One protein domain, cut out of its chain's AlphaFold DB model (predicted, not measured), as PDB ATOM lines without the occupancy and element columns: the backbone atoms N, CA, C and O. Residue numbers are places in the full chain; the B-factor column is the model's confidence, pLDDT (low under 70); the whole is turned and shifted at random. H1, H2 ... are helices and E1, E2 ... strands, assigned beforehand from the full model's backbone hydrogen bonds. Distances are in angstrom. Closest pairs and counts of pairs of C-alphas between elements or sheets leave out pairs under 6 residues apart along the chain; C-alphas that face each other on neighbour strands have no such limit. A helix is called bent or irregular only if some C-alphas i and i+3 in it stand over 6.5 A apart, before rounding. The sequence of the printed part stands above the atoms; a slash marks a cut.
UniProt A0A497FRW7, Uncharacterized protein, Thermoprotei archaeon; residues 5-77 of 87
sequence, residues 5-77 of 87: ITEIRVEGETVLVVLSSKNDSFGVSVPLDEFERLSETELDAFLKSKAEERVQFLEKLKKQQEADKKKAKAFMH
ATOM      1  N   ILE A   5      15.923  -3.384  29.827       93.88
ATOM      2  CA  ILE A   5      14.649  -3.145  30.504       93.88
ATOM      3  C   ILE A   5      14.522  -4.191  31.611       93.88
ATOM      4  O   ILE A   5      14.296  -5.367  31.336       93.88
ATOM      5  N   THR A   6      14.675  -3.772  32.864       93.81
ATOM      6  CA  THR A   6      14.591  -4.682  34.018       93.81
ATOM      7  C   THR A   6      13.197  -4.767  34.610       93.81
ATOM      8  O   THR A   6      12.867  -5.745  35.274       93.81
ATOM      9  N   GLU A   7      12.383  -3.732  34.415       92.69
ATOM     10  CA  GLU A   7      11.049  -3.661  34.994       92.69
ATOM     11  C   GLU A   7      10.161  -2.705  34.194       92.69
ATOM     12  O   GLU A   7      10.622  -1.668  33.719       92.69
ATOM     13  N   ILE A   8       8.877  -3.045  34.073       92.94
ATOM     14  CA  ILE A   8       7.839  -2.152  33.559       92.94
ATOM     15  C   ILE A   8       6.720  -2.113  34.599       92.94
ATOM     16  O   ILE A   8       6.199  -3.159  34.989       92.94
ATOM     17  N   ARG A   9       6.355  -0.915  35.056       93.69
ATOM     18  CA  ARG A   9       5.220  -0.690  35.962       93.69
ATOM     19  C   ARG A   9       4.201   0.210  35.297       93.69
ATOM     20  O   ARG A   9       4.572   1.124  34.572       93.69
ATOM     21  N   VAL A  10       2.930  -0.017  35.587       92.38
ATOM     22  CA  VAL A  10       1.848   0.879  35.180       92.38
ATOM     23  C   VAL A  10       1.252   1.475  36.445       92.38
ATOM     24  O   VAL A  10       0.773   0.744  37.312       92.38
ATOM     25  N   GLU A  11       1.321   2.795  36.567       90.00
ATOM     26  CA  GLU A  11       0.791   3.554  37.697       90.00
ATOM     27  C   GLU A  11      -0.175   4.616  37.163       90.00
ATOM     28  O   GLU A  11       0.229   5.653  36.639       90.00
ATOM     29  N   GLY A  12      -1.478   4.338  37.270       91.06
ATOM     30  CA  GLY A  12      -2.519   5.205  36.718       91.06
ATOM     31  C   GLY A  12      -2.403   5.330  35.197       91.06
ATOM     32  O   GLY A  12      -2.450   4.329  34.488       91.06
ATOM     33  N   GLU A  13      -2.241   6.559  34.710       93.62
ATOM     34  CA  GLU A  13      -2.117   6.890  33.283       93.62
ATOM     35  C   GLU A  13      -0.652   6.957  32.819       93.62
ATOM     36  O   GLU A  13      -0.328   7.619  31.836       93.62
ATOM     37  N   THR A  14       0.277   6.333  33.543       94.88
ATOM     38  CA  THR A  14       1.709   6.375  33.220       94.88
ATOM     39  C   THR A  14       2.328   4.986  33.281       94.88
ATOM     40  O   THR A  14       2.110   4.222  34.220       94.88
ATOM     41  N   VAL A  15       3.153   4.683  32.285       95.00
ATOM     42  CA  VAL A  15       4.035   3.521  32.232       95.00
ATOM     43  C   VAL A  15       5.439   3.955  32.640       95.00
ATOM     44  O   VAL A  15       6.026   4.861  32.053       95.00
ATOM     45  N   LEU A  16       5.990   3.311  33.660       95.50
ATOM     46  CA  LEU A  16       7.372   3.468  34.087       95.50
ATOM     47  C   LEU A  16       8.202   2.307  33.536       95.50
ATOM     48  O   LEU A  16       8.038   1.167  33.968       95.50
ATOM     49  N   VAL A  17       9.122   2.609  32.625       95.00
ATOM     50  CA  VAL A  17      10.102   1.659  32.086       95.00
ATOM     51  C   VAL A  17      11.422   1.847  32.825       95.00
ATOM     52  O   VAL A  17      12.031   2.915  32.766       95.00
ATOM     53  N   VAL A  18      11.877   0.825  33.541       95.12
ATOM     54  CA  VAL A  18      13.140   0.857  34.282       95.12
ATOM     55  C   VAL A  18      14.250   0.290  33.410       95.12
ATOM     56  O   VAL A  18      14.237  -0.892  33.064       95.12
ATOM     57  N   LEU A  19      15.223   1.140  33.094       94.88
ATOM     58  CA  LEU A  19      16.427   0.797  32.353       94.88
ATOM     59  C   LEU A  19      17.591   0.638  33.327       94.88
ATOM     60  O   LEU A  19      17.886   1.550  34.103       94.88
ATOM     61  N   SER A  20      18.278  -0.499  33.265       94.19
ATOM     62  CA  SER A  20      19.432  -0.791  34.114       94.19
ATOM     63  C   SER A  20      20.647  -1.191  33.293       94.19
ATOM     64  O   SER A  20      20.555  -1.809  32.242       94.19
ATOM     65  N   SER A  21      21.814  -0.831  33.798       92.88
ATOM     66  CA  SER A  21      23.122  -1.259  33.327       92.88
ATOM     67  C   SER A  21      23.967  -1.631  34.543       92.88
ATOM     68  O   SER A  21      23.599  -1.358  35.685       92.88
ATOM     69  N   LYS A  22      25.161  -2.181  34.316       88.81
ATOM     70  CA  LYS A  22      26.069  -2.625  35.388       88.81
ATOM     71  C   LYS A  22      26.295  -1.604  36.520       88.81
ATOM     72  O   LYS A  22      26.554  -2.017  37.645       88.81
ATOM     73  N   ASN A  23      26.254  -0.299  36.229       88.44
ATOM     74  CA  ASN A  23      26.589   0.762  37.190       88.44
ATOM     75  C   ASN A  23      25.563   1.909  37.257       88.44
ATOM     76  O   ASN A  23      25.828   2.900  37.936       88.44
ATOM     77  N   ASP A  24      24.447   1.831  36.531       92.31
ATOM     78  CA  ASP A  24      23.416   2.876  36.517       92.31
ATOM     79  C   ASP A  24      22.051   2.257  36.239       92.31
ATOM     80  O   ASP A  24      21.932   1.443  35.325       92.31
ATOM     81  N   SER A  25      21.043   2.692  36.989       93.38
ATOM     82  CA  SER A  25      19.639   2.361  36.759       93.38
ATOM     83  C   SER A  25      18.808   3.634  36.835       93.38
ATOM     84  O   SER A  25      19.023   4.472  37.718       93.38
ATOM     85  N   PHE A  26      17.853   3.785  35.923       94.81
ATOM     86  CA  PHE A  26      16.944   4.924  35.892       94.81
ATOM     87  C   PHE A  26      15.581   4.536  35.314       94.81
ATOM     88  O   PHE A  26      15.457   3.590  34.542       94.81
ATOM     89  N   GLY A  27      14.545   5.268  35.720       94.50
ATOM     90  CA  GLY A  27      13.189   5.098  35.211       94.50
ATOM     91  C   GLY A  27      12.867   6.123  34.130       94.50
ATOM     92  O   GLY A  27      13.237   7.293  34.250       94.50
ATOM     93  N   VAL A  28      12.157   5.682  33.099       94.38
ATOM     94  CA  VAL A  28      11.572   6.521  32.058       94.38
ATOM     95  C   VAL A  28      10.058   6.441  32.193       94.38
ATOM     96  O   VAL A  28       9.477   5.367  32.065       94.38
ATOM     97  N   SER A  29       9.429   7.575  32.480       93.81
ATOM     98  CA  SER A  29       7.974   7.690  32.551       93.81
ATOM     99  C   SER A  29       7.421   8.069  31.183       93.81
ATOM    100  O   SER A  29       7.856   9.066  30.605       93.81
ATOM    101  N   VAL A  30       6.460   7.293  30.693       92.94
ATOM    102  CA  VAL A  30       5.748   7.517  29.432       92.94
ATOM    103  C   VAL A  30       4.248   7.511  29.729       92.94
ATOM    104  O   VAL A  30       3.787   6.586  30.400       92.94
ATOM    105  N   PRO A  31       3.470   8.511  29.289       94.62
ATOM    106  CA  PRO A  31       2.011   8.453  29.365       94.62
ATOM    107  C   PRO A  31       1.471   7.172  28.719       94.62
ATOM    108  O   PRO A  31       1.983   6.728  27.693       94.62
ATOM    109  N   LEU A  32       0.458   6.555  29.324       92.75
ATOM    110  CA  LEU A  32      -0.083   5.275  28.857       92.75
ATOM    111  C   LEU A  32      -0.640   5.380  27.431       92.75
ATOM    112  O   LEU A  32      -0.402   4.495  26.617       92.75
ATOM    113  N   ASP A  33      -1.312   6.486  27.111       93.62
ATOM    114  CA  ASP A  33      -1.874   6.744  25.785       93.62
ATOM    115  C   ASP A  33      -0.800   6.908  24.701       93.62
ATOM    116  O   ASP A  33      -1.014   6.528  23.551       93.62
ATOM    117  N   GLU A  34       0.356   7.469  25.059       90.62
ATOM    118  CA  GLU A  34       1.519   7.556  24.180       90.62
ATOM    119  C   GLU A  34       2.175   6.180  24.034       90.62
ATOM    120  O   GLU A  34       2.436   5.740  22.918       90.62
ATOM    121  N   PHE A  35       2.351   5.460  25.143       90.00
ATOM    122  CA  PHE A  35       2.962   4.134  25.165       90.00
ATOM    123  C   PHE A  35       2.195   3.112  24.316       90.00
ATOM    124  O   PHE A  35       2.810   2.338  23.590       90.00
ATOM    125  N   GLU A  36       0.859   3.135  24.348       89.88
ATOM    126  CA  GLU A  36       0.008   2.259  23.527       89.88
ATOM    127  C   GLU A  36       0.054   2.584  22.025       89.88
ATOM    128  O   GLU A  36      -0.272   1.732  21.196       89.88
ATOM    129  N   ARG A  37       0.433   3.814  21.656       92.44
ATOM    130  CA  ARG A  37       0.519   4.260  20.256       92.44
ATOM    131  C   ARG A  37       1.896   4.055  19.645       92.44
ATOM    132  O   ARG A  37       1.997   4.050  18.420       92.44
ATOM    133  N   LEU A  38       2.929   3.920  20.472       90.12
ATOM    134  CA  LEU A  38       4.290   3.696  20.007       90.12
ATOM    135  C   LEU A  38       4.405   2.303  19.389       90.12
ATOM    136  O   LEU A  38       4.084   1.288  20.007       90.12
ATOM    137  N   SER A  39       4.922   2.249  18.166       92.69
ATOM    138  CA  SER A  39       5.421   0.995  17.612       92.69
ATOM    139  C   SER A  39       6.695   0.548  18.338       92.69
ATOM    140  O   SER A  39       7.395   1.350  18.956       92.69
ATOM    141  N   GLU A  40       7.045  -0.734  18.216       89.75
ATOM    142  CA  GLU A  40       8.281  -1.293  18.785       89.75
ATOM    143  C   GLU A  40       9.527  -0.495  18.359       89.75
ATOM    144  O   GLU A  40      10.387  -0.178  19.176       89.75
ATOM    145  N   THR A  41       9.583  -0.070  17.093       93.19
ATOM    146  CA  THR A  41      10.710   0.703  16.549       93.19
ATOM    147  C   THR A  41      10.779   2.122  17.111       93.19
ATOM    148  O   THR A  41      11.873   2.650  17.323       93.19
ATOM    149  N   GLU A  42       9.632   2.754  17.358       92.75
ATOM    150  CA  GLU A  42       9.574   4.085  17.969       92.75
ATOM    151  C   GLU A  42       9.915   4.031  19.458       92.75
ATOM    152  O   GLU A  42      10.652   4.890  19.944       92.75
ATOM    153  N   LEU A  43       9.444   3.000  20.164       90.19
ATOM    154  CA  LEU A  43       9.781   2.768  21.563       90.19
ATOM    155  C   LEU A  43      11.287   2.540  21.736       90.19
ATOM    156  O   LEU A  43      11.906   3.177  22.588       90.19
ATOM    157  N   ASP A  44      11.897   1.710  20.891       91.00
ATOM    158  CA  ASP A  44      13.343   1.474  20.905       91.00
ATOM    159  C   ASP A  44      14.137   2.760  20.658       91.00
ATOM    160  O   ASP A  44      15.088   3.070  21.385       91.00
ATOM    161  N   ALA A  45      13.738   3.551  19.656       93.75
ATOM    162  CA  ALA A  45      14.373   4.832  19.365       93.75
ATOM    163  C   ALA A  45      14.239   5.816  20.541       93.75
ATOM    164  O   ALA A  45      15.208   6.492  20.904       93.75
ATOM    165  N   PHE A  46      13.064   5.863  21.169       92.62
ATOM    166  CA  PHE A  46      12.788   6.698  22.332       92.62
ATOM    167  C   PHE A  46      13.631   6.295  23.548       92.62
ATOM    168  O   PHE A  46      14.331   7.136  24.122       92.62
ATOM    169  N   LEU A  47      13.634   5.012  23.921       92.38
ATOM    170  CA  LEU A  47      14.411   4.509  25.059       92.38
ATOM    171  C   LEU A  47      15.914   4.693  24.833       92.38
ATOM    172  O   LEU A  47      16.633   5.094  25.752       92.38
ATOM    173  N   LYS A  48      16.389   4.493  23.598       93.50
ATOM    174  CA  LYS A  48      17.777   4.774  23.219       93.50
ATOM    175  C   LYS A  48      18.126   6.251  23.402       93.50
ATOM    176  O   LYS A  48      19.150   6.559  24.009       93.50
ATOM    177  N   SER A  49      17.267   7.160  22.942       95.12
ATOM    178  CA  SER A  49      17.461   8.601  23.134       95.12
ATOM    179  C   SER A  49      17.528   8.968  24.622       95.12
ATOM    180  O   SER A  49      18.429   9.696  25.041       95.12
ATOM    181  N   LYS A  50      16.657   8.386  25.456       94.69
ATOM    182  CA  LYS A  50      16.674   8.602  26.911       94.69
ATOM    183  C   LYS A  50      17.935   8.060  27.581       94.69
ATOM    184  O   LYS A  50      18.480   8.711  28.475       94.69
ATOM    185  N   ALA A  51      18.446   6.917  27.131       93.50
ATOM    186  CA  ALA A  51      19.721   6.380  27.597       93.50
ATOM    187  C   ALA A  51      20.909   7.282  27.215       93.50
ATOM    188  O   ALA A  51      21.796   7.513  28.039       93.50
ATOM    189  N   GLU A  52      20.921   7.843  26.005       94.00
ATOM    190  CA  GLU A  52      21.953   8.796  25.575       94.00
ATOM    191  C   GLU A  52      21.918  10.091  26.406       94.00
ATOM    192  O   GLU A  52      22.961  10.530  26.905       94.00
ATOM    193  N   GLU A  53      20.729  10.660  26.642       94.50
ATOM    194  CA  GLU A  53      20.535  11.810  27.540       94.50
ATOM    195  C   GLU A  53      21.069  11.514  28.952       94.50
ATOM    196  O   GLU A  53      21.783  12.333  29.546       94.50
ATOM    197  N   ARG A  54      20.772  10.320  29.483       94.06
ATOM    198  CA  ARG A  54      21.238   9.881  30.804       94.06
ATOM    199  C   ARG A  54      22.759   9.820  30.878       94.06
ATOM    200  O   ARG A  54      23.340  10.331  31.838       94.06
ATOM    201  N   VAL A  55      23.418   9.243  29.874       92.62
ATOM    202  CA  VAL A  55      24.885   9.157  29.827       92.62
ATOM    203  C   VAL A  55      25.509  10.553  29.811       92.62
ATOM    204  O   VAL A  55      26.385  10.840  30.629       92.62
ATOM    205  N   GLN A  56      25.019  11.455  28.956       94.25
ATOM    206  CA  GLN A  56      25.521  12.832  28.893       94.25
ATOM    207  C   GLN A  56      25.327  13.579  30.220       94.25
ATOM    208  O   GLN A  56      26.210  14.316  30.676       94.25
ATOM    209  N   PHE A  57      24.186  13.367  30.878       94.12
ATOM    210  CA  PHE A  57      23.906  13.936  32.190       94.12
ATOM    211  C   PHE A  57      24.891  13.441  33.259       94.12
ATOM    212  O   PHE A  57      25.446  14.251  34.010       94.12
ATOM    213  N   LEU A  58      25.170  12.134  33.302       92.81
ATOM    214  CA  LEU A  58      26.131  11.542  34.236       92.81
ATOM    215  C   LEU A  58      27.556  12.069  34.013       92.81
ATOM    216  O   LEU A  58      28.256  12.393  34.978       92.81
ATOM    217  N   GLU A  59      27.985  12.225  32.760       93.19
ATOM    218  CA  GLU A  59      29.286  12.822  32.442       93.19
ATOM    219  C   GLU A  59      29.389  14.274  32.919       93.19
ATOM    220  O   GLU A  59      30.406  14.682  33.495       93.19
ATOM    221  N   LYS A  60      28.329  15.062  32.710       94.75
ATOM    222  CA  LYS A  60      28.264  16.455  33.165       94.75
ATOM    223  C   LYS A  60      28.332  16.543  34.689       94.75
ATOM    224  O   LYS A  60      29.117  17.338  35.212       94.75
ATOM    225  N   LEU A  61      27.583  15.696  35.398       93.50
ATOM    226  CA  LEU A  61      27.634  15.605  36.859       93.50
ATOM    227  C   LEU A  61      29.034  15.254  37.360       93.50
ATOM    228  O   LEU A  61      29.531  15.894  38.286       93.50
ATOM    229  N   LYS A  62      29.706  14.285  36.730       93.06
ATOM    230  CA  LYS A  62      31.066  13.889  37.117       93.06
ATOM    231  C   LYS A  62      32.057  15.045  36.966       93.06
ATOM    232  O   LYS A  62      32.816  15.326  37.894       93.06
ATOM    233  N   LYS A  63      32.003  15.771  35.843       93.44
ATOM    234  CA  LYS A  63      32.830  16.971  35.612       93.44
ATOM    235  C   LYS A  63      32.570  18.051  36.663       93.44
ATOM    236  O   LYS A  63      33.516  18.653  37.173       93.44
ATOM    237  N   GLN A  64      31.306  18.276  37.017       93.12
ATOM    238  CA  GLN A  64      30.933  19.250  38.040       93.12
ATOM    239  C   GLN A  64      31.447  18.845  39.427       93.12
ATOM    240  O   GLN A  64      32.091  19.651  40.097       93.12
ATOM    241  N   GLN A  65      31.276  17.580  39.820       92.81
ATOM    242  CA  GLN A  65      31.798  17.064  41.087       92.81
ATOM    243  C   GLN A  65      33.325  17.170  41.182       92.81
ATOM    244  O   GLN A  65      33.858  17.497  42.241       92.81
ATOM    245  N   GLU A  66      34.055  16.907  40.096       92.69
ATOM    246  CA  GLU A  66      35.509  17.090  40.067       92.69
ATOM    247  C   GLU A  66      35.911  18.563  40.203       92.69
ATOM    248  O   GLU A  66      36.851  18.880  40.940       92.69
ATOM    249  N   ALA A  67      35.194  19.473  39.539       91.38
ATOM    250  CA  ALA A  67      35.420  20.909  39.670       91.38
ATOM    251  C   ALA A  67      35.157  21.392  41.106       91.38
ATOM    252  O   ALA A  67      35.972  22.124  41.673       91.38
ATOM    253  N   ASP A  68      34.073  20.932  41.724       89.94
ATOM    254  CA  ASP A  68      33.713  21.296  43.092       89.94
ATOM    255  C   ASP A  68      34.685  20.700  44.114       89.94
ATOM    256  O   ASP A  68      35.108  21.398  45.037       89.94
ATOM    257  N   LYS A  69      35.166  19.466  43.905       90.44
ATOM    258  CA  LYS A  69      36.257  18.886  44.708       90.44
ATOM    259  C   LYS A  69      37.538  19.713  44.616       90.44
ATOM    260  O   LYS A  69      38.187  19.940  45.639       90.44
ATOM    261  N   LYS A  70      37.910  20.193  43.422       89.31
ATOM    262  CA  LYS A  70      39.082  21.068  43.237       89.31
ATOM    263  C   LYS A  70      38.913  22.392  43.983       89.31
ATOM    264  O   LYS A  70      39.822  22.785  44.712       89.31
ATOM    265  N   LYS A  71      37.744  23.033  43.867       87.19
ATOM    266  CA  LYS A  71      37.415  24.257  44.618       87.19
ATOM    267  C   LYS A  71      37.486  24.015  46.125       87.19
ATOM    268  O   LYS A  71      38.189  24.733  46.824       87.19
ATOM    269  N   ALA A  72      36.839  22.966  46.626       84.38
ATOM    270  CA  ALA A  72      36.847  22.629  48.048       84.38
ATOM    271  C   ALA A  72      38.271  22.382  48.574       84.38
ATOM    272  O   ALA A  72      38.642  22.895  49.629       84.38
ATOM    273  N   LYS A  73      39.107  21.661  47.814       87.38
ATOM    274  CA  LYS A  73      40.516  21.435  48.162       87.38
ATOM    275  C   LYS A  73      41.311  22.744  48.220       87.38
ATOM    276  O   LYS A  73      42.147  22.891  49.109       87.38
ATOM    277  N   ALA A  74      41.026  23.702  47.336       83.81
ATOM    278  CA  ALA A  74      41.677  25.009  47.347       83.81
ATOM    279  C   ALA A  74      41.399  25.794  48.639       83.81
ATOM    280  O   ALA A  74      42.288  26.495  49.101       83.81
ATOM    281  N   PHE A  75      40.232  25.630  49.271       80.69
ATOM    282  CA  PHE A  75      39.866  26.342  50.506       80.69
ATOM    283  C   PHE A  75      40.035  25.517  51.792       80.69
ATOM    284  O   PHE A  75      39.930  26.072  52.885       80.69
ATOM    285  N   MET A  76      40.350  24.218  51.703       81.62
ATOM    286  CA  MET A  76      40.570  23.341  52.870       81.62
ATOM    287  C   MET A  76      41.592  23.908  53.865       81.62
ATOM    288  O   MET A  76      41.397  23.786  55.070       81.62
ATOM    289  N   HIS A  77      42.639  24.587  53.386       76.69
ATOM    290  CA  HIS A  77      43.670  25.204  54.230       76.69
ATOM    291  C   HIS A  77      43.156  26.370  55.104       76.69
ATOM    292  O   HIS A  77      43.853  26.820  56.011       76.69
TER     293      HIS A  77
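This is residues 5 to 77 of the 87 residues of an uncharacterized protein of Thermoprotei archaeon (UniProt A0A497FRW7). A small, twisted sheet of three strands has one long helix, H2, crossing slantwise over one face and running far past it, while the other face is bare. Residues 59 to 77 of H2 stick out as an arm that makes the length, and the short H1 sits at one end of the sheet. The printed part has 73 residues, in the order E1, E2, E3, H1, H2; the class is mixed, helices and strands, and the sheet E1 - E2 - E3 is antiparallel, a meander, each strand the antiparallel neighbour of the one before. The whole is extended, with a radius of gyration of the C-alphas of 17.4 A and spans of 58 by 24 by 21 A.

E1 is residues 5 to 11, 17.0 A long, from C-alpha 5 at (14.649, -3.145, 30.504). E2 is residues 14 to 21, 22.7 A, and E3 residues 24 to 31, 23.2 A. H1 is residues 32 to 35, 4.9 A. H2 is residues 40 to 77, 56.7 A, ending with C-alpha 77 at (43.670, 25.204, 54.230); it is irregular, with C-alphas 74 and 77 7.2 A apart.

E1 and E2 form a hairpin, with N 9 and O 16 2.9 A apart, within hydrogen-bond range. E2 and E3 form another, with N 17 and O 28 at 2.8 A. H2 is on the sheet at a height of 8.4 A, over E2 and E3, at 49 degrees to E3 on the local plane; its closest C-alphas to E3 are those of Lys 50 and Val 28, 7.5 A. H1 is on the same face; its closest C-alphas to E2 are those of Leu 32 and Thr 14, 4.8 A. In H2, 33 of 34 O i to N i+4 pairs are within hydrogen-bond range; H1 is too short for one.

The C-alphas farthest apart, those of Arg 37 and His 77, are 58.8 A apart. The printed part has no cut, its four links are tight, and no printed residue is under 70 in pLDDT.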